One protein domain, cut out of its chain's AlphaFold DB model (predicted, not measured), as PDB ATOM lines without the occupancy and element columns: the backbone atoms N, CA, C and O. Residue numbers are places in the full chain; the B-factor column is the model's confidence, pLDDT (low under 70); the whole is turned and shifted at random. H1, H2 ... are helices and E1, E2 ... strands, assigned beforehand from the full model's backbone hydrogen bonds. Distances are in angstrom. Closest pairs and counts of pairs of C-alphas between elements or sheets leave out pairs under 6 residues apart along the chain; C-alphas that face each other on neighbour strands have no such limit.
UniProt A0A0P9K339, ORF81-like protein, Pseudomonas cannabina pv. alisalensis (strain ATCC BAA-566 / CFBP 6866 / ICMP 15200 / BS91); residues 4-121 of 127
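What this domain is: This is residues 4 to 121 of the 127 residues of the protein "ORF81-like protein" of Pseudomonas cannabina pv. alisalensis (strain ATCC BAA-566 / CFBP 6866 / ICMP 15200 / BS91) (UniProt A0A0P9K339). A strongly twisted sheet of four strands, E3, E2, E1 and E6, has the short helix H2 over one face and H3 over the opposite face, both at its E3 end. From beside these helices the two-stranded hairpin E4 and E5 reaches away to one end of the longest axis, with H4 close to the base of E5 and H1 toward the other end. The printed part has 118 residues, with four named helices and six named strands in the order E1 E2 E3 H1 H2 E4 E5 H3 H4 E6; both sheets are antiparallel and the class is mixed. It is compact, with a radius of gyration of the C-alphas of 14.9 A and spans of 49 by 36 by 22 A.

How they stand to each other: E1, residues 4 to 10, E2, residues 14 to 21, and E3, residues 30 to 34, form a meander, each strand the antiparallel neighbour of the one before; E1 and E2, and E2 and E3, are hairpins. N 10 and O 14 are 2.8 A apart, and N 17 and O 34 are 2.8 A apart, both within hydrogen-bond range. E6, residues 117 to 120, is an edge strand antiparallel to E1, with N 5 and O 119 at 2.8 A. The pairing is staggered: E1 pairs with E6 over residues 4 to 7 and with E2 over residues 7 to 10. H2, residues 60 to 64, is on the sheet over E3 at a height of 7.2 A; the closest C-alphas are those of Tyr 31 and Val 64, 5.2 A apart. H3, residues 91 to 100, is on the opposite face over E3 at a height of 8.3 A, with the C-alphas of Ile 33 and Leu 93 closest at 6.2 A. H4, residues 104 to 113, only grazes the sheet with residues 107 to 111. H2 and H4 only just touch, with 3 pairs of C-alphas within 8 A, the closest Ile 61 and Phe 112 at 6.5 A. H3 and H4 touch only at the corner, and only just, with 3 such pairs, the closest His 97 and Phe 107 at 6.5 A; they are about perpendicular at 88 degrees. E4, residues 74 to 79, and E5, residues 84 to 89, are an antiparallel hairpin, with N 88 and O 75 at 2.8 A. The closest C-alphas of E5 and H4 are those of Gln 87 and Val 104, 6.6 A apart. H1, residues 51 to 57, is only just not on the four-stranded sheet, with 4 pairs of C-alphas within 10 A, and meets H2 only through their link. Every O i to N i+4 pair is within range in H1, H2 and H4; in H3 it is 5 of 6.

Where its parts are: E1 begins at C-alpha 4, (-57.220, 28.734, 21.408), and is 18.6 A long; E2 is 22.4 A. E4 and E5 measure 16.5 A and 15.9 A, H3 14.9 A and H4 14.4 A. E6 ends at C-alpha 120, (-55.362, 25.006, 23.113).

The domain as a whole: The C-alphas farthest apart are those of Asn 45 and Glu 81, 49.7 A. The printed part has no cut, and its long link is E3 to H1, residues 35 to 50. Mean pLDDT of the printed part is 93.9; no printed residue is under 70.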
ATOM      1  N   VAL A   4     -58.662  28.695  21.618       97.19
ATOM      2  CA  VAL A   4     -57.220  28.734  21.408       97.19
ATOM      3  C   VAL A   4     -56.662  30.075  21.865       97.19
ATOM      4  O   VAL A   4     -57.341  31.102  21.800       97.19
ATOM      5  N   PHE A   5     -55.408  30.057  22.299       97.69
ATOM      6  CA  PHE A   5     -54.571  31.244  22.404       97.69
ATOM      7  C   PHE A   5     -53.666  31.323  21.182       97.69
ATOM      8  O   PHE A   5     -53.212  30.292  20.687       97.69
ATOM      9  N   VAL A   6     -53.333  32.533  20.745       98.31
ATOM     10  CA  VAL A   6     -52.228  32.738  19.802       98.31
ATOM     11  C   VAL A   6     -50.958  32.956  20.612       98.31
ATOM     12  O   VAL A   6     -50.921  33.831  21.477       98.31
ATOM     13  N   SER A   7     -49.937  32.135  20.374       98.31
ATOM     14  CA  SER A   7     -48.753  32.064  21.226       98.31
ATOM     15  C   SER A   7     -47.462  31.877  20.436       98.31
ATOM     16  O   SER A   7     -47.440  31.196  19.415       98.31
ATOM     17  N   ALA A   8     -46.374  32.435  20.964       98.50
ATOM     18  CA  ALA A   8     -45.002  32.183  20.537       98.50
ATOM     19  C   ALA A   8     -44.122  31.918  21.769       98.50
ATOM     20  O   ALA A   8     -44.478  32.289  22.889       98.50
ATOM     21  N   VAL A   9     -42.972  31.266  21.592       98.31
ATOM     22  CA  VAL A   9     -42.028  31.000  22.691       98.31
ATOM     23  C   VAL A   9     -40.767  31.828  22.486       98.31
ATOM     24  O   VAL A   9     -39.973  31.559  21.588       98.31
ATOM     25  N   HIS A  10     -40.586  32.837  23.333       98.31
ATOM     26  CA  HIS A  10     -39.382  33.654  23.377       98.31
ATOM     27  C   HIS A  10     -38.244  32.900  24.081       98.31
ATOM     28  O   HIS A  10     -38.482  32.338  25.153       98.31
ATOM     29  N   PRO A  11     -37.003  32.923  23.562       96.62
ATOM     30  CA  PRO A  11     -35.888  32.166  24.138       96.62
ATOM     31  C   PRO A  11     -35.582  32.528  25.599       96.62
ATOM     32  O   PRO A  11     -35.276  31.641  26.389       96.62
ATOM     33  N   ASN A  12     -35.712  33.807  25.967       97.19
ATOM     34  CA  ASN A  12     -35.360  34.291  27.310       97.19
ATOM     35  C   ASN A  12     -36.562  34.500  28.246       97.19
ATOM     36  O   ASN A  12     -36.387  34.518  29.457       97.19
ATOM     37  N   ILE A  13     -37.776  34.667  27.703       97.62
ATOM     38  CA  ILE A  13     -38.977  34.987  28.506       97.62
ATOM     39  C   ILE A  13     -39.848  33.740  28.683       97.62
ATOM     40  O   ILE A  13     -40.554  33.598  29.677       97.62
ATOM     41  N   GLY A  14     -39.784  32.809  27.731       97.12
ATOM     42  CA  GLY A  14     -40.707  31.694  27.643       97.12
ATOM     43  C   GLY A  14     -41.936  32.055  26.820       97.12
ATOM     44  O   GLY A  14     -41.860  32.772  25.822       97.12
ATOM     45  N   ARG A  15     -43.076  31.477  27.189       97.81
ATOM     46  CA  ARG A  15     -44.293  31.560  26.389       97.81
ATOM     47  C   ARG A  15     -44.923  32.947  26.477       97.81
ATOM     48  O   ARG A  15     -45.166  33.448  27.566       97.81
ATOM     49  N   LEU A  16     -45.227  33.504  25.316       98.44
ATOM     50  CA  LEU A  16     -45.943  34.756  25.139       98.44
ATOM     51  C   LEU A  16     -47.277  34.493  24.449       98.44
ATOM     52  O   LEU A  16     -47.417  33.521  23.697       98.44
ATOM     53  N   TYR A  17     -48.235  35.379  24.682       98.44
ATOM     54  CA  TYR A  17     -49.581  35.316  24.139       98.44
ATOM     55  C   TYR A  17     -50.020  36.672  23.606       98.44
ATOM     56  O   TYR A  17     -49.631  37.718  24.130       98.44
ATOM     57  N   TRP A  18     -50.886  36.647  22.598       98.31
ATOM     58  CA  TRP A  18     -51.644  37.832  22.211       98.31
ATOM     59  C   TRP A  18     -52.639  38.201  23.312       98.31
ATOM     60  O   TRP A  18     -53.401  37.352  23.782       98.31
ATOM     61  N   ALA A  19     -52.649  39.477  23.685       97.44
ATOM     62  CA  ALA A  19     -53.652  40.067  24.554       97.44
ATOM     63  C   ALA A  19     -54.305  41.247  23.832       97.44
ATOM     64  O   ALA A  19     -53.649  42.056  23.177       97.44
ATOM     65  N   TYR A  20     -55.621  41.305  23.919       95.50
ATOM     66  CA  TYR A  20     -56.448  42.289  23.254       95.50
ATOM     67  C   TYR A  20     -57.622  42.638  24.162       95.50
ATOM     68  O   TYR A  20     -58.352  41.750  24.618       95.50
ATOM     69  N   THR A  21     -57.803  43.936  24.370       93.38
ATOM     70  CA  THR A  21     -58.930  44.506  25.101       93.38
ATOM     71  C   THR A  21     -59.766  45.305  24.106       93.38
ATOM     72  O   THR A  21     -59.230  46.220  23.478       93.38
ATOM     73  N   PRO A  22     -61.050  44.962  23.900       90.69
ATOM     74  CA  PRO A  22     -61.909  45.743  23.026       90.69
ATOM     75  C   PRO A  22     -62.109  47.152  23.572       90.69
ATOM     76  O   PRO A  22     -62.101  47.355  24.786       90.69
ATOM     77  N   ALA A  23     -62.342  48.090  22.659       89.31
ATOM     78  CA  ALA A  23     -62.720  49.449  22.997       89.31
ATOM     79  C   ALA A  23     -63.893  49.477  23.994       89.31
ATOM     80  O   ALA A  23     -64.857  48.714  23.867       89.31
ATOM     81  N   ASP A  24     -63.819  50.406  24.939       85.12
ATOM     82  CA  ASP A  24     -64.886  50.747  25.880       85.12
ATOM     83  C   ASP A  24     -65.096  52.271  25.859       85.12
ATOM     84  O   ASP A  24     -64.365  53.003  25.187       85.12
ATOM     85  N   VAL A  25     -66.114  52.789  26.542       78.62
ATOM     86  CA  VAL A  25     -66.436  54.221  26.555       78.62
ATOM     87  C   VAL A  25     -65.216  55.037  27.005       78.62
ATOM     88  O   VAL A  25     -64.884  55.091  28.186       78.62
ATOM     89  N   GLY A  26     -64.570  55.703  26.042       77.00
ATOM     90  CA  GLY A  26     -63.389  56.544  26.260       77.00
ATOM     91  C   GLY A  26     -62.033  55.868  26.025       77.00
ATOM     92  O   GLY A  26     -61.023  56.554  26.146       77.00
ATOM     93  N   TYR A  27     -61.995  54.585  25.650       80.94
ATOM     94  CA  TYR A  27     -60.759  53.838  25.393       80.94
ATOM     95  C   TYR A  27     -60.835  53.093  24.053       80.94
ATOM     96  O   TYR A  27     -61.814  52.378  23.825       80.94
ATOM     97  N   PRO A  28     -59.846  53.241  23.152       89.69
ATOM     98  CA  PRO A  28     -59.824  52.491  21.901       89.69
ATOM     99  C   PRO A  28     -59.513  51.008  22.137       89.69
ATOM    100  O   PRO A  28     -59.234  50.569  23.252       89.69
ATOM    101  N   ASP A  29     -59.568  50.234  21.054       92.56
ATOM    102  CA  ASP A  29     -59.069  48.864  21.058       92.56
ATOM    103  C   ASP A  29     -57.590  48.853  21.450       92.56
ATOM    104  O   ASP A  29     -56.790  49.555  20.842       92.56
ATOM    105  N   HIS A  30     -57.218  48.019  22.416       94.25
ATOM    106  CA  HIS A  30     -55.840  47.920  22.880       94.25
ATOM    107  C   HIS A  30     -55.248  46.560  22.515       94.25
ATOM    108  O   HIS A  30     -55.787  45.513  22.887       94.25
ATOM    109  N   TYR A  31     -54.134  46.582  21.784       96.12
ATOM    110  CA  TYR A  31     -53.395  45.405  21.338       96.12
ATOM    111  C   TYR A  31     -52.057  45.344  22.074       96.12
ATOM    112  O   TYR A  31     -51.247  46.255  21.964       96.12
ATOM    113  N   THR A  32     -51.796  44.253  22.791       97.12
ATOM    114  CA  THR A  32     -50.538  44.067  23.529       97.12
ATOM    115  C   THR A  32     -50.117  42.590  23.554       97.12
ATOM    116  O   THR A  32     -50.737  41.728  22.914       97.12
ATOM    117  N   ILE A  33     -49.028  42.298  24.263       98.19
ATOM    118  CA  ILE A  33     -48.463  40.960  24.467       98.19
ATOM    119  C   ILE A  33     -48.337  40.700  25.968       98.19
ATOM    120  O   ILE A  33     -48.023  41.599  26.744       98.19
ATOM    121  N   THR A  34     -48.561  39.456  26.381       97.81
ATOM    122  CA  THR A  34     -48.469  39.040  27.786       97.81
ATOM    123  C   THR A  34     -47.772  37.688  27.924       97.81
ATOM    124  O   THR A  34     -47.849  36.854  27.023       97.81
ATOM    125  N   ASP A  35     -47.109  37.443  29.054       97.19
ATOM    126  CA  ASP A  35     -46.642  36.115  29.476       97.19
ATOM    127  C   ASP A  35     -47.660  35.392  30.385       97.19
ATOM    128  O   ASP A  35     -47.422  34.259  30.804       97.19
ATOM    129  N   TRP A  36     -48.811  36.011  30.677       95.88
ATOM    130  CA  TRP A  36     -49.857  35.468  31.553       95.88
ATOM    131  C   TRP A  36     -51.035  34.934  30.741       95.88
ATOM    132  O   TRP A  36     -51.703  35.682  30.023       95.88
ATOM    133  N   SER A  37     -51.333  33.641  30.878       94.12
ATOM    134  CA  SER A  37     -52.438  32.999  30.152       94.12
ATOM    135  C   SER A  37     -53.819  33.533  30.541       94.12
ATOM    136  O   SER A  37     -54.755  33.451  29.754       94.12
ATOM    137  N   GLU A  38     -53.956  34.096  31.738       94.31
ATOM    138  CA  GLU A  38     -55.194  34.668  32.272       94.31
ATOM    139  C   GLU A  38     -55.605  35.947  31.533       94.31
ATOM    140  O   GLU A  38     -56.790  36.259  31.457       94.31
ATOM    141  N   LEU A  39     -54.625  36.671  30.984       95.31
ATOM    142  CA  LEU A  39     -54.828  37.898  30.208       95.31
ATOM    143  C   LEU A  39     -54.842  37.637  28.695       95.31
ATOM    144  O   LEU A  39     -55.118  38.546  27.913       95.31
ATOM    145  N   ALA A  40     -54.518  36.414  28.272       96.94
ATOM    146  CA  ALA A  40     -54.456  36.053  26.867       96.94
ATOM    147  C   ALA A  40     -55.852  36.063  26.233       96.94
ATOM    148  O   ALA A  40     -56.827  35.541  26.785       96.94
ATOM    149  N   THR A  41     -55.947  36.611  25.025       96.94
ATOM    150  CA  THR A  41     -57.199  36.616  24.268       96.94
ATOM    151  C   THR A  41     -57.540  35.206  23.817       96.94
ATOM    152  O   THR A  41     -56.791  34.570  23.075       96.94
ATOM    153  N   LYS A  42     -58.711  34.733  24.245       96.50
ATOM    154  CA  LYS A  42     -59.295  33.475  23.786       96.50
ATOM    155  C   LYS A  42     -60.002  33.698  22.459       96.50
ATOM    156  O   LYS A  42     -60.864  34.569  22.345       96.50
ATOM    157  N   LEU A  43     -59.650  32.892  21.469       96.31
ATOM    158  CA  LEU A  43     -60.296  32.875  20.164       96.31
ATOM    159  C   LEU A  43     -60.949  31.509  19.941       96.31
ATOM    160  O   LEU A  43     -60.426  30.499  20.418       96.31
ATOM    161  N   PRO A  44     -62.081  31.426  19.225       95.94
ATOM    162  CA  PRO A  44     -62.624  30.134  18.839       95.94
ATOM    163  C   PRO A  44     -61.618  29.393  17.950       95.94
ATOM    164  O   PRO A  44     -60.954  29.988  17.102       95.94
ATOM    165  N   ASN A  45     -61.508  28.080  18.122       95.25
ATOM    166  CA  ASN A  45     -60.729  27.256  17.206       95.25
ATOM    167  C   ASN A  45     -61.225  27.455  15.759       95.25
ATOM    168  O   ASN A  45     -62.433  27.464  15.519       95.25
ATOM    169  N   GLY A  46     -60.297  27.638  14.817       94.75
ATOM    170  CA  GLY A  46     -60.607  28.000  13.431       94.75
ATOM    171  C   GLY A  46     -60.885  29.493  13.203       94.75
ATOM    172  O   GLY A  46     -61.352  29.860  12.129       94.75
ATOM    173  N   TRP A  47     -60.591  30.383  14.165       96.75
ATOM    174  CA  TRP A  47     -60.794  31.836  14.010       96.75
ATOM    175  C   TRP A  47     -60.118  32.428  12.766       96.75
ATOM    176  O   TRP A  47     -60.582  33.439  12.244       96.75
ATOM    177  N   ARG A  48     -59.031  31.809  12.288       95.88
ATOM    178  CA  ARG A  48     -58.300  32.245  11.092       95.88
ATOM    179  C   ARG A  48     -59.108  32.084   9.806       95.88
ATOM    180  O   ARG A  48     -58.885  32.854   8.881       95.88
ATOM    181  N   ASP A  49     -60.055  31.152   9.779       96.56
ATOM    182  CA  ASP A  49     -60.969  30.937   8.651       96.56
ATOM    183  C   ASP A  49     -62.274  31.739   8.804       96.56
ATOM    184  O   ASP A  49     -63.108  31.772   7.904       96.56
ATOM    185  N   HIS A  50     -62.475  32.391   9.953       95.56
ATOM    186  CA  HIS A  50     -63.657  33.198  10.222       95.56
ATOM    187  C   HIS A  50     -63.434  34.644   9.762       95.56
ATOM    188  O   HIS A  50     -62.685  35.378  10.403       95.56
ATOM    189  N   ASP A  51     -64.178  35.106   8.750       94.38
ATOM    190  CA  ASP A  51     -64.017  36.425   8.105       94.38
ATOM    191  C   ASP A  51     -63.756  37.582   9.082       94.38
ATOM    192  O   ASP A  51     -62.720  38.245   9.019       94.38
ATOM    193  N   TYR A  52     -64.680  37.809  10.023       94.31
ATOM    194  CA  TYR A  52     -64.579  38.927  10.966       94.31
ATOM    195  C   TYR A  52     -63.396  38.802  11.942       94.31
ATOM    196  O   TYR A  52     -62.635  39.754  12.110       94.31
ATOM    197  N   LEU A  53     -63.225  37.641  12.584       95.19
ATOM    198  CA  LEU A  53     -62.163  37.427  13.574       95.19
ATOM    199  C   LEU A  53     -60.783  37.456  12.920       95.19
ATOM    200  O   LEU A  53     -59.875  38.113  13.430       95.19
ATOM    201  N   HIS A  54     -60.646  36.810  11.764       96.31
ATOM    202  CA  HIS A  54     -59.429  36.868  10.976       96.31
ATOM    203  C   HIS A  54     -59.102  38.309  10.587       96.31
ATOM    204  O   HIS A  54     -58.005  38.782  10.875       96.31
ATOM    205  N   TRP A  55     -60.052  39.050  10.006       95.38
ATOM    206  CA  TRP A  55     -59.843  40.456   9.655       95.38
ATOM    207  C   TRP A  55     -59.415  41.307  10.862       95.38
ATOM    208  O   TRP A  55     -58.487  42.106  10.733       95.38
ATOM    209  N   ARG A  56     -60.036  41.106  12.032       94.44
ATOM    210  CA  ARG A  56     -59.772  41.901  13.241       94.44
ATOM    211  C   ARG A  56     -58.387  41.651  13.843       94.44
ATOM    212  O   ARG A  56     -57.756  42.609  14.302       94.44
ATOM    213  N   HIS A  57     -57.931  40.396  13.848       95.94
ATOM    214  CA  HIS A  57     -56.731  39.964  14.577       95.94
ATOM    215  C   HIS A  57     -55.526  39.617  13.688       95.94
ATOM    216  O   HIS A  57     -54.416  39.537  14.201       95.94
ATOM    217  N   LYS A  58     -55.667  39.463  12.362       94.69
ATOM    218  CA  LYS A  58     -54.544  39.074  11.476       94.69
ATOM    219  C   LYS A  58     -53.333  40.013  11.526       94.69
ATOM    220  O   LYS A  58     -52.221  39.578  11.250       94.69
ATOM    221  N   SER A  59     -53.546  41.278  11.883       96.12
ATOM    222  CA  SER A  59     -52.501  42.301  11.986       96.12
ATOM    223  C   SER A  59     -52.114  42.611  13.437       96.12
ATOM    224  O   SER A  59     -51.623  43.704  13.695       96.12
ATOM    225  N   HIS A  60     -52.346  41.696  14.391       97.94
ATOM    226  CA  HIS A  60     -52.140  41.943  15.830       97.94
ATOM    227  C   HIS A  60     -50.767  42.548  16.136       97.94
ATOM    228  O   HIS A  60     -50.706  43.606  16.744       97.94
ATOM    229  N   ILE A  61     -49.676  41.941  15.655       98.12
ATOM    230  CA  ILE A  61     -48.314  42.442  15.919       98.12
ATOM    231  C   ILE A  61     -48.067  43.818  15.291       98.12
ATOM    232  O   ILE A  61     -47.418  44.652  15.909       98.12
ATOM    233  N   TYR A  62     -48.624  44.090  14.106       97.25
ATOM    234  CA  TYR A  62     -48.534  45.425  13.510       97.25
ATOM    235  C   TYR A  62     -49.240  46.477  14.365       97.25
ATOM    236  O   TYR A  62     -48.710  47.565  14.498       97.25
ATOM    237  N   LYS A  63     -50.379  46.135  14.978       96.69
ATOM    238  CA  LYS A  63     -51.107  47.035  15.884       96.69
ATOM    239  C   LYS A  63     -50.402  47.233  17.227       96.69
ATOM    240  O   LYS A  63     -50.445  48.321  17.769       96.69
ATOM    241  N   VAL A  64     -49.734  46.200  17.752       97.50
ATOM    242  CA  VAL A  64     -48.907  46.319  18.973       97.50
ATOM    243  C   VAL A  64     -47.766  47.322  18.777       97.50
ATOM    244  O   VAL A  64     -47.400  48.022  19.714       97.50
ATOM    245  N   PHE A  65     -47.189  47.370  17.574       97.00
ATOM    246  CA  PHE A  65     -46.067  48.243  17.221       97.00
ATOM    247  C   PHE A  65     -46.466  49.312  16.196       97.00
ATOM    248  O   PHE A  65     -45.679  49.613  15.292       97.00
ATOM    249  N   ASP A  66     -47.686  49.840  16.312       94.81
ATOM    250  CA  ASP A  66     -48.170  50.950  15.494       94.81
ATOM    251  C   ASP A  66     -47.745  52.278  16.144       94.81
ATOM    252  O   ASP A  66     -48.264  52.610  17.209       94.81
ATOM    253  N   PRO A  67     -46.785  53.024  15.566       92.44
ATOM    254  CA  PRO A  67     -46.335  54.286  16.148       92.44
ATOM    255  C   PRO A  67     -47.396  55.394  16.065       92.44
ATOM    256  O   PRO A  67     -47.292  56.376  16.797       92.44
ATOM    257  N   ASP A  68     -48.408  55.248  15.202       91.25
ATOM    258  CA  ASP A  68     -49.477  56.236  15.035       91.25
ATOM    259  C   ASP A  68     -50.616  56.043  16.059       91.25
ATOM    260  O   ASP A  68     -51.515  56.886  16.169       91.25
ATOM    261  N   ASP A  69     -50.597  54.950  16.831       90.94
ATOM    262  CA  ASP A  69     -51.570  54.690  17.891       90.94
ATOM    263  C   ASP A  69     -51.116  55.313  19.217       90.94
ATOM    264  O   ASP A  69     -50.317  54.758  19.969       90.94
ATOM    265  N   ALA A  70     -51.701  56.467  19.546       87.12
ATOM    266  CA  ALA A  70     -51.429  57.197  20.786       87.12
ATOM    267  C   ALA A  70     -51.753  56.419  22.081       87.12
ATOM    268  O   ALA A  70     -51.411  56.883  23.171       87.12
ATOM    269  N   PHE A  71     -52.446  55.281  21.986       87.69
ATOM    270  CA  PHE A  71     -52.797  54.422  23.116       87.69
ATOM    271  C   PHE A  71     -52.042  53.089  23.112       87.69
ATOM    272  O   PHE A  71     -52.280  52.270  24.002       87.69
ATOM    273  N   ALA A  72     -51.152  52.858  22.143       91.75
ATOM    274  CA  ALA A  72     -50.329  51.664  22.110       91.75
ATOM    275  C   ALA A  72     -49.248  51.684  23.198       91.75
ATOM    276  O   ALA A  72     -48.751  52.723  23.635       91.75
ATOM    277  N   ASP A  73     -48.811  50.485  23.583       94.44
ATOM    278  CA  ASP A  73     -47.660  50.296  24.465       94.44
ATOM    279  C   ASP A  73     -46.314  50.600  23.759       94.44
ATOM    280  O   ASP A  73     -45.264  50.450  24.383       94.44
ATOM    281  N   TYR A  74     -46.314  51.004  22.483       96.25
ATOM    282  CA  TYR A  74     -45.138  51.349  21.678       96.25
ATOM    283  C   TYR A  74     -45.246  52.776  21.141       96.25
ATOM    284  O   TYR A  74     -46.277  53.148  20.594       96.25
ATOM    285  N   ALA A  75     -44.166  53.545  21.247       94.19
ATOM    286  CA  ALA A  75     -44.068  54.880  20.669       94.19
ATOM    287  C   ALA A  75     -42.688  55.102  20.045       94.19
ATOM    288  O   ALA A  75     -41.689  54.529  20.496       94.19
ATOM    289  N   VAL A  76     -42.641  55.956  19.027       92.31
ATOM    290  CA  VAL A  76     -41.405  56.458  18.423       92.31
ATOM    291  C   VAL A  76     -41.407  57.972  18.575       92.31
ATOM    292  O   VAL A  76     -42.300  58.642  18.063       92.31
ATOM    293  N   ASP A  77     -40.422  58.493  19.298       86.56
ATOM    294  CA  ASP A  77     -40.175  59.924  19.420       86.56
ATOM    295  C   ASP A  77     -39.087  60.305  18.404       86.56
ATOM    296  O   ASP A  77     -37.903  60.023  18.619       86.56
ATOM    297  N   ASP A  78     -39.518  60.927  17.304       82.19
ATOM    298  CA  ASP A  78     -38.654  61.481  16.258       82.19
ATOM    299  C   ASP A  78     -38.569  63.005  16.400       82.19
ATOM    300  O   ASP A  78     -39.517  63.731  16.092       82.19
ATOM    301  N   ASP A  79     -37.423  63.497  16.867       77.94
ATOM    302  CA  ASP A  79     -37.090  64.921  16.870       77.94
ATOM    303  C   ASP A  79     -35.997  65.176  15.830       77.94
ATOM    304  O   ASP A  79     -34.806  64.983  16.088       77.94
ATOM    305  N   GLU A  80     -36.417  65.598  14.635       74.00
ATOM    306  CA  GLU A  80     -35.508  65.905  13.528       74.00
ATOM    307  C   GLU A  80     -34.560  67.074  13.844       74.00
ATOM    308  O   GLU A  80     -33.441  67.096  13.335       74.00
ATOM    309  N   GLU A  81     -34.970  68.035  14.680       79.38
ATOM    310  CA  GLU A  81     -34.130  69.189  15.032       79.38
ATOM    311  C   GLU A  81     -33.010  68.801  16.002       79.38
ATOM    312  O   GLU A  81     -31.908  69.348  15.928       79.38
ATOM    313  N   ASN A  82     -33.284  67.849  16.897       74.19
ATOM    314  CA  ASN A  82     -32.338  67.381  17.908       74.19
ATOM    315  C   ASN A  82     -31.692  66.023  17.573       74.19
ATOM    316  O   ASN A  82     -30.969  65.480  18.409       74.19
ATOM    317  N   GLU A  83     -31.933  65.486  16.371       76.19
ATOM    318  CA  GLU A  83     -31.474  64.162  15.915       76.19
ATOM    319  C   GLU A  83     -31.847  63.024  16.890       76.19
ATOM    320  O   GLU A  83     -31.096  62.059  17.074       76.19
ATOM    321  N   ILE A  84     -33.006  63.128  17.546       74.19
ATOM    322  CA  ILE A  84     -33.492  62.105  18.479       74.19
ATOM    323  C   ILE A  84     -34.351  61.113  17.699       74.19
ATOM    324  O   ILE A  84     -35.324  61.502  17.066       74.19
ATOM    325  N   HIS A  85     -33.991  59.834  17.787       82.06
ATOM    326  CA  HIS A  85     -34.818  58.704  17.368       82.06
ATOM    327  C   HIS A  85     -34.906  57.738  18.551       82.06
ATOM    328  O   HIS A  85     -34.013  56.906  18.759       82.06
ATOM    329  N   GLU A  86     -35.929  57.896  19.388       88.69
ATOM    330  CA  GLU A  86     -36.122  57.070  20.580       88.69
ATOM    331  C   GLU A  86     -37.341  56.164  20.411       88.69
ATOM    332  O   GLU A  86     -38.456  56.622  20.184       88.69
ATOM    333  N   GLN A  87     -37.139  54.857  20.578       93.56
ATOM    334  CA  GLN A  87     -38.236  53.899  20.660       93.56
ATOM    335  C   GLN A  87     -38.555  53.612  22.122       93.56
ATOM    336  O   GLN A  87     -37.677  53.219  22.896       93.56
ATOM    337  N   ARG A  88     -39.825  53.754  22.492       93.44
ATOM    338  CA  ARG A  88     -40.301  53.561  23.859       93.44
ATOM    339  C   ARG A  88     -41.312  52.440  23.935       93.44
ATOM    340  O   ARG A  88     -42.131  52.250  23.043       93.44
ATOM    341  N   LEU A  89     -41.240  51.712  25.044       96.44
ATOM    342  CA  LEU A  89     -42.207  50.692  25.413       96.44
ATOM    343  C   LEU A  89     -42.817  51.060  26.761       96.44
ATOM    344  O   LEU A  89     -42.106  51.521  27.659       96.44
ATOM    345  N   SER A  90     -44.108  50.807  26.927       95.25
ATOM    346  CA  SER A  90     -44.826  50.985  28.187       95.25
ATOM    347  C   SER A  90     -45.665  49.744  28.536       95.25
ATOM    348  O   SER A  90     -45.522  48.690  27.909       95.25
ATOM    349  N   GLY A  91     -46.431  49.816  29.628       93.44
ATOM    350  CA  GLY A  91     -47.347  48.749  30.036       93.44
ATOM    351  C   GLY A  91     -46.701  47.369  30.221       93.44
ATOM    352  O   GLY A  91     -45.601  47.229  30.769       93.44
ATOM    353  N   LEU A  92     -47.411  46.327  29.776       93.62
ATOM    354  CA  LEU A  92     -46.923  44.942  29.824       93.62
ATOM    355  C   LEU A  92     -45.728  44.739  28.887       93.62
ATOM    356  O   LEU A  92     -44.795  44.002  29.222       93.62
ATOM    357  N   LEU A  93     -45.727  45.430  27.746       96.50
ATOM    358  CA  LEU A  93     -44.708  45.297  26.714       96.50
ATOM    359  C   LEU A  93     -43.321  45.720  27.218       96.50
ATOM    360  O   LEU A  93     -42.339  45.015  26.977       96.50
ATOM    361  N   ALA A  94     -43.243  46.799  28.004       96.94
ATOM    362  CA  ALA A  94     -42.012  47.231  28.667       96.94
ATOM    363  C   ALA A  94     -41.469  46.177  29.643       96.94
ATOM    364  O   ALA A  94     -40.265  45.913  29.677       96.94
ATOM    365  N   GLY A  95     -42.357  45.546  30.417       97.00
ATOM    366  CA  GLY A  95     -41.990  44.481  31.350       97.00
ATOM    367  C   GLY A  95     -41.442  43.242  30.639       97.00
ATOM    368  O   GLY A  95     -40.471  42.640  31.102       97.00
ATOM    369  N   LEU A  96     -42.023  42.875  29.494       97.88
ATOM    370  CA  LEU A  96     -41.526  41.781  28.655       97.88
ATOM    371  C   LEU A  96     -40.175  42.120  28.022       97.88
ATOM    372  O   LEU A  96     -39.254  41.307  28.084       97.88
ATOM    373  N   HIS A  97     -40.018  43.331  27.490       97.94
ATOM    374  CA  HIS A  97     -38.743  43.800  26.955       97.94
ATOM    375  C   HIS A  97     -37.637  43.778  28.020       97.94
ATOM    376  O   HIS A  97     -36.562  43.240  27.761       97.94
ATOM    377  N   ALA A  98     -37.907  44.231  29.247       97.31
ATOM    378  CA  ALA A  98     -36.932  44.180  30.339       97.31
ATOM    379  C   ALA A  98     -36.464  42.745  30.662       97.31
ATOM    380  O   ALA A  98     -35.297  42.533  30.986       97.31
ATOM    381  N   LYS A  99     -37.350  41.746  30.532       97.19
ATOM    382  CA  LYS A  99     -37.017  40.318  30.690       97.19
ATOM    383  C   LYS A  99     -36.273  39.737  29.479       97.19
ATOM    384  O   LYS A  99     -35.591  38.724  29.612       97.19
ATOM    385  N   SER A 100     -36.424  40.337  28.298       96.81
ATOM    386  CA  SER A 100     -35.865  39.816  27.045       96.81
ATOM    387  C   SER A 100     -34.337  39.889  26.991       96.81
ATOM    388  O   SER A 100     -33.712  39.024  26.378       96.81
ATOM    389  N   GLY A 101     -33.740  40.908  27.624       95.25
ATOM    390  CA  GLY A 101     -32.319  41.241  27.482       95.25
ATOM    391  C   GLY A 101     -31.931  41.783  26.098       95.25
ATOM    392  O   GLY A 101     -30.743  41.895  25.811       95.25
ATOM    393  N   GLN A 102     -32.911  42.076  25.243       97.19
ATOM    394  CA  GLN A 102     -32.732  42.653  23.913       97.19
ATOM    395  C   GLN A 102     -32.841  44.180  23.971       97.19
ATOM    396  O   GLN A 102     -33.362  44.734  24.938       97.19
ATOM    397  N   THR A 103     -32.381  44.860  22.925       96.56
ATOM    398  CA  THR A 103     -32.787  46.247  22.650       96.56
ATOM    399  C   THR A 103     -34.255  46.310  22.208       96.56
ATOM    400  O   THR A 103     -34.829  45.299  21.792       96.56
ATOM    401  N   VAL A 104     -34.863  47.504  22.237       96.06
ATOM    402  CA  VAL A 104     -36.264  47.700  21.812       96.06
ATOM    403  C   VAL A 104     -36.479  47.243  20.364       96.06
ATOM    404  O   VAL A 104     -37.423  46.503  20.093       96.06
ATOM    405  N   GLU A 105     -35.570  47.602  19.453       95.62
ATOM    406  CA  GLU A 105     -35.666  47.208  18.043       95.62
ATOM    407  C   GLU A 105     -35.487  45.694  17.856       95.62
ATOM    408  O   GLU A 105     -36.246  45.067  17.122       95.62
ATOM    409  N   GLU A 106     -34.532  45.060  18.542       97.56
ATOM    410  CA  GLU A 106     -34.353  43.601  18.471       97.56
ATOM    411  C   GLU A 106     -35.576  42.844  18.998       97.56
ATOM    412  O   GLU A 106     -35.988  41.845  18.401       97.56
ATOM    413  N   PHE A 107     -36.170  43.327  20.089       98.06
ATOM    414  CA  PHE A 107     -37.392  42.776  20.665       98.06
ATOM    415  C   PHE A 107     -38.580  42.931  19.710       98.06
ATOM    416  O   PHE A 107     -39.285  41.960  19.423       98.06
ATOM    417  N   ARG A 108     -38.757  44.124  19.130       97.62
ATOM    418  CA  ARG A 108     -39.771  44.406  18.107       97.62
ATOM    419  C   ARG A 108     -39.600  43.507  16.883       97.62
ATOM    420  O   ARG A 108     -40.538  42.821  16.479       97.62
ATOM    421  N   LEU A 109     -38.396  43.438  16.313       97.94
ATOM    422  CA  LEU A 109     -38.097  42.582  15.162       97.94
ATOM    423  C   LEU A 109     -38.314  41.101  15.470       97.94
ATOM    424  O   LEU A 109     -38.753  40.354  14.593       97.94
ATOM    425  N   TRP A 110     -38.025  40.664  16.697       98.44
ATOM    426  CA  TRP A 110     -38.333  39.305  17.122       98.44
ATOM    427  C   TRP A 110     -39.843  39.046  17.090       98.44
ATOM    428  O   TRP A 110     -40.255  38.044  16.511       98.44
ATOM    429  N   MET A 111     -40.673  39.960  17.605       98.19
ATOM    430  CA  MET A 111     -42.138  39.809  17.602       98.19
ATOM    431  C   MET A 111     -42.709  39.644  16.190       98.19
ATOM    432  O   MET A 111     -43.618  38.837  15.991       98.19
ATOM    433  N   PHE A 112     -42.159  40.355  15.202       98.19
ATOM    434  CA  PHE A 112     -42.564  40.225  13.797       98.19
ATOM    435  C   PHE A 112     -42.113  38.916  13.137       98.19
ATOM    436  O   PHE A 112     -42.751  38.459  12.192       98.19
ATOM    437  N   ARG A 113     -41.005  38.324  13.597       98.19
ATOM    438  CA  ARG A 113     -40.425  37.094  13.028       98.19
ATOM    439  C   ARG A 113     -40.876  35.824  13.742       98.19
ATOM    440  O   ARG A 113     -40.691  34.737  13.200       98.19
ATOM    441  N   ALA A 114     -41.390  35.953  14.960       98.06
ATOM    442  CA  ALA A 114     -41.818  34.831  15.773       98.06
ATOM    443  C   ALA A 114     -42.938  34.035  15.086       98.06
ATOM    444  O   ALA A 114     -43.821  34.591  14.432       98.06
ATOM    445  N   ASP A 115     -42.902  32.715  15.270       97.06
ATOM    446  CA  ASP A 115     -43.944  31.821  14.774       97.06
ATOM    447  C   ASP A 115     -45.131  31.818  15.750       97.06
ATOM    448  O   ASP A 115     -45.104  31.164  16.797       97.06
ATOM    449  N   TRP A 116     -46.144  32.626  15.435       98.06
ATOM    450  CA  TRP A 116     -47.355  32.787  16.242       98.06
ATOM    451  C   TRP A 116     -48.389  31.717  15.897       98.06
ATOM    452  O   TRP A 116     -49.162  31.849  14.938       98.06
ATOM    453  N   VAL A 117     -48.436  30.678  16.727       97.69
ATOM    454  CA  VAL A 117     -49.262  29.487  16.516       97.69
ATOM    455  C   VAL A 117     -50.464  29.449  17.452       97.69
ATOM    456  O   VAL A 117     -50.432  29.980  18.564       97.69
ATOM    457  N   ASP A 118     -51.526  28.782  17.011       97.38
ATOM    458  CA  ASP A 118     -52.704  28.548  17.840       97.38
ATOM    459  C   ASP A 118     -52.423  27.372  18.792       97.38
ATOM    460  O   ASP A 118     -52.067  26.274  18.360       97.38
ATOM    461  N   VAL A 119     -52.580  27.589  20.097       95.81
ATOM    462  CA  VAL A 119     -52.440  26.556  21.135       95.81
ATOM    463  C   VAL A 119     -53.751  26.402  21.905       95.81
ATOM    464  O   VAL A 119     -54.431  27.403  22.127       95.81
ATOM    465  N   PRO A 120     -54.137  25.189  22.340       94.88
ATOM    466  CA  PRO A 120     -55.362  25.006  23.113       94.88
ATOM    467  C   PRO A 120     -55.375  25.872  24.378       94.88
ATOM    468  O   PRO A 120     -54.438  25.823  25.179       94.88
ATOM    469  N   ALA A 121     -56.458  26.621  24.588       90.00
ATOM    470  CA  ALA A 121     -56.720  27.253  25.870       90.00
ATOM    471  C   ALA A 121     -57.195  26.156  26.831       90.00
ATOM    472  O   ALA A 121     -58.354  25.739  26.787       90.00
TER     473      ALA A 121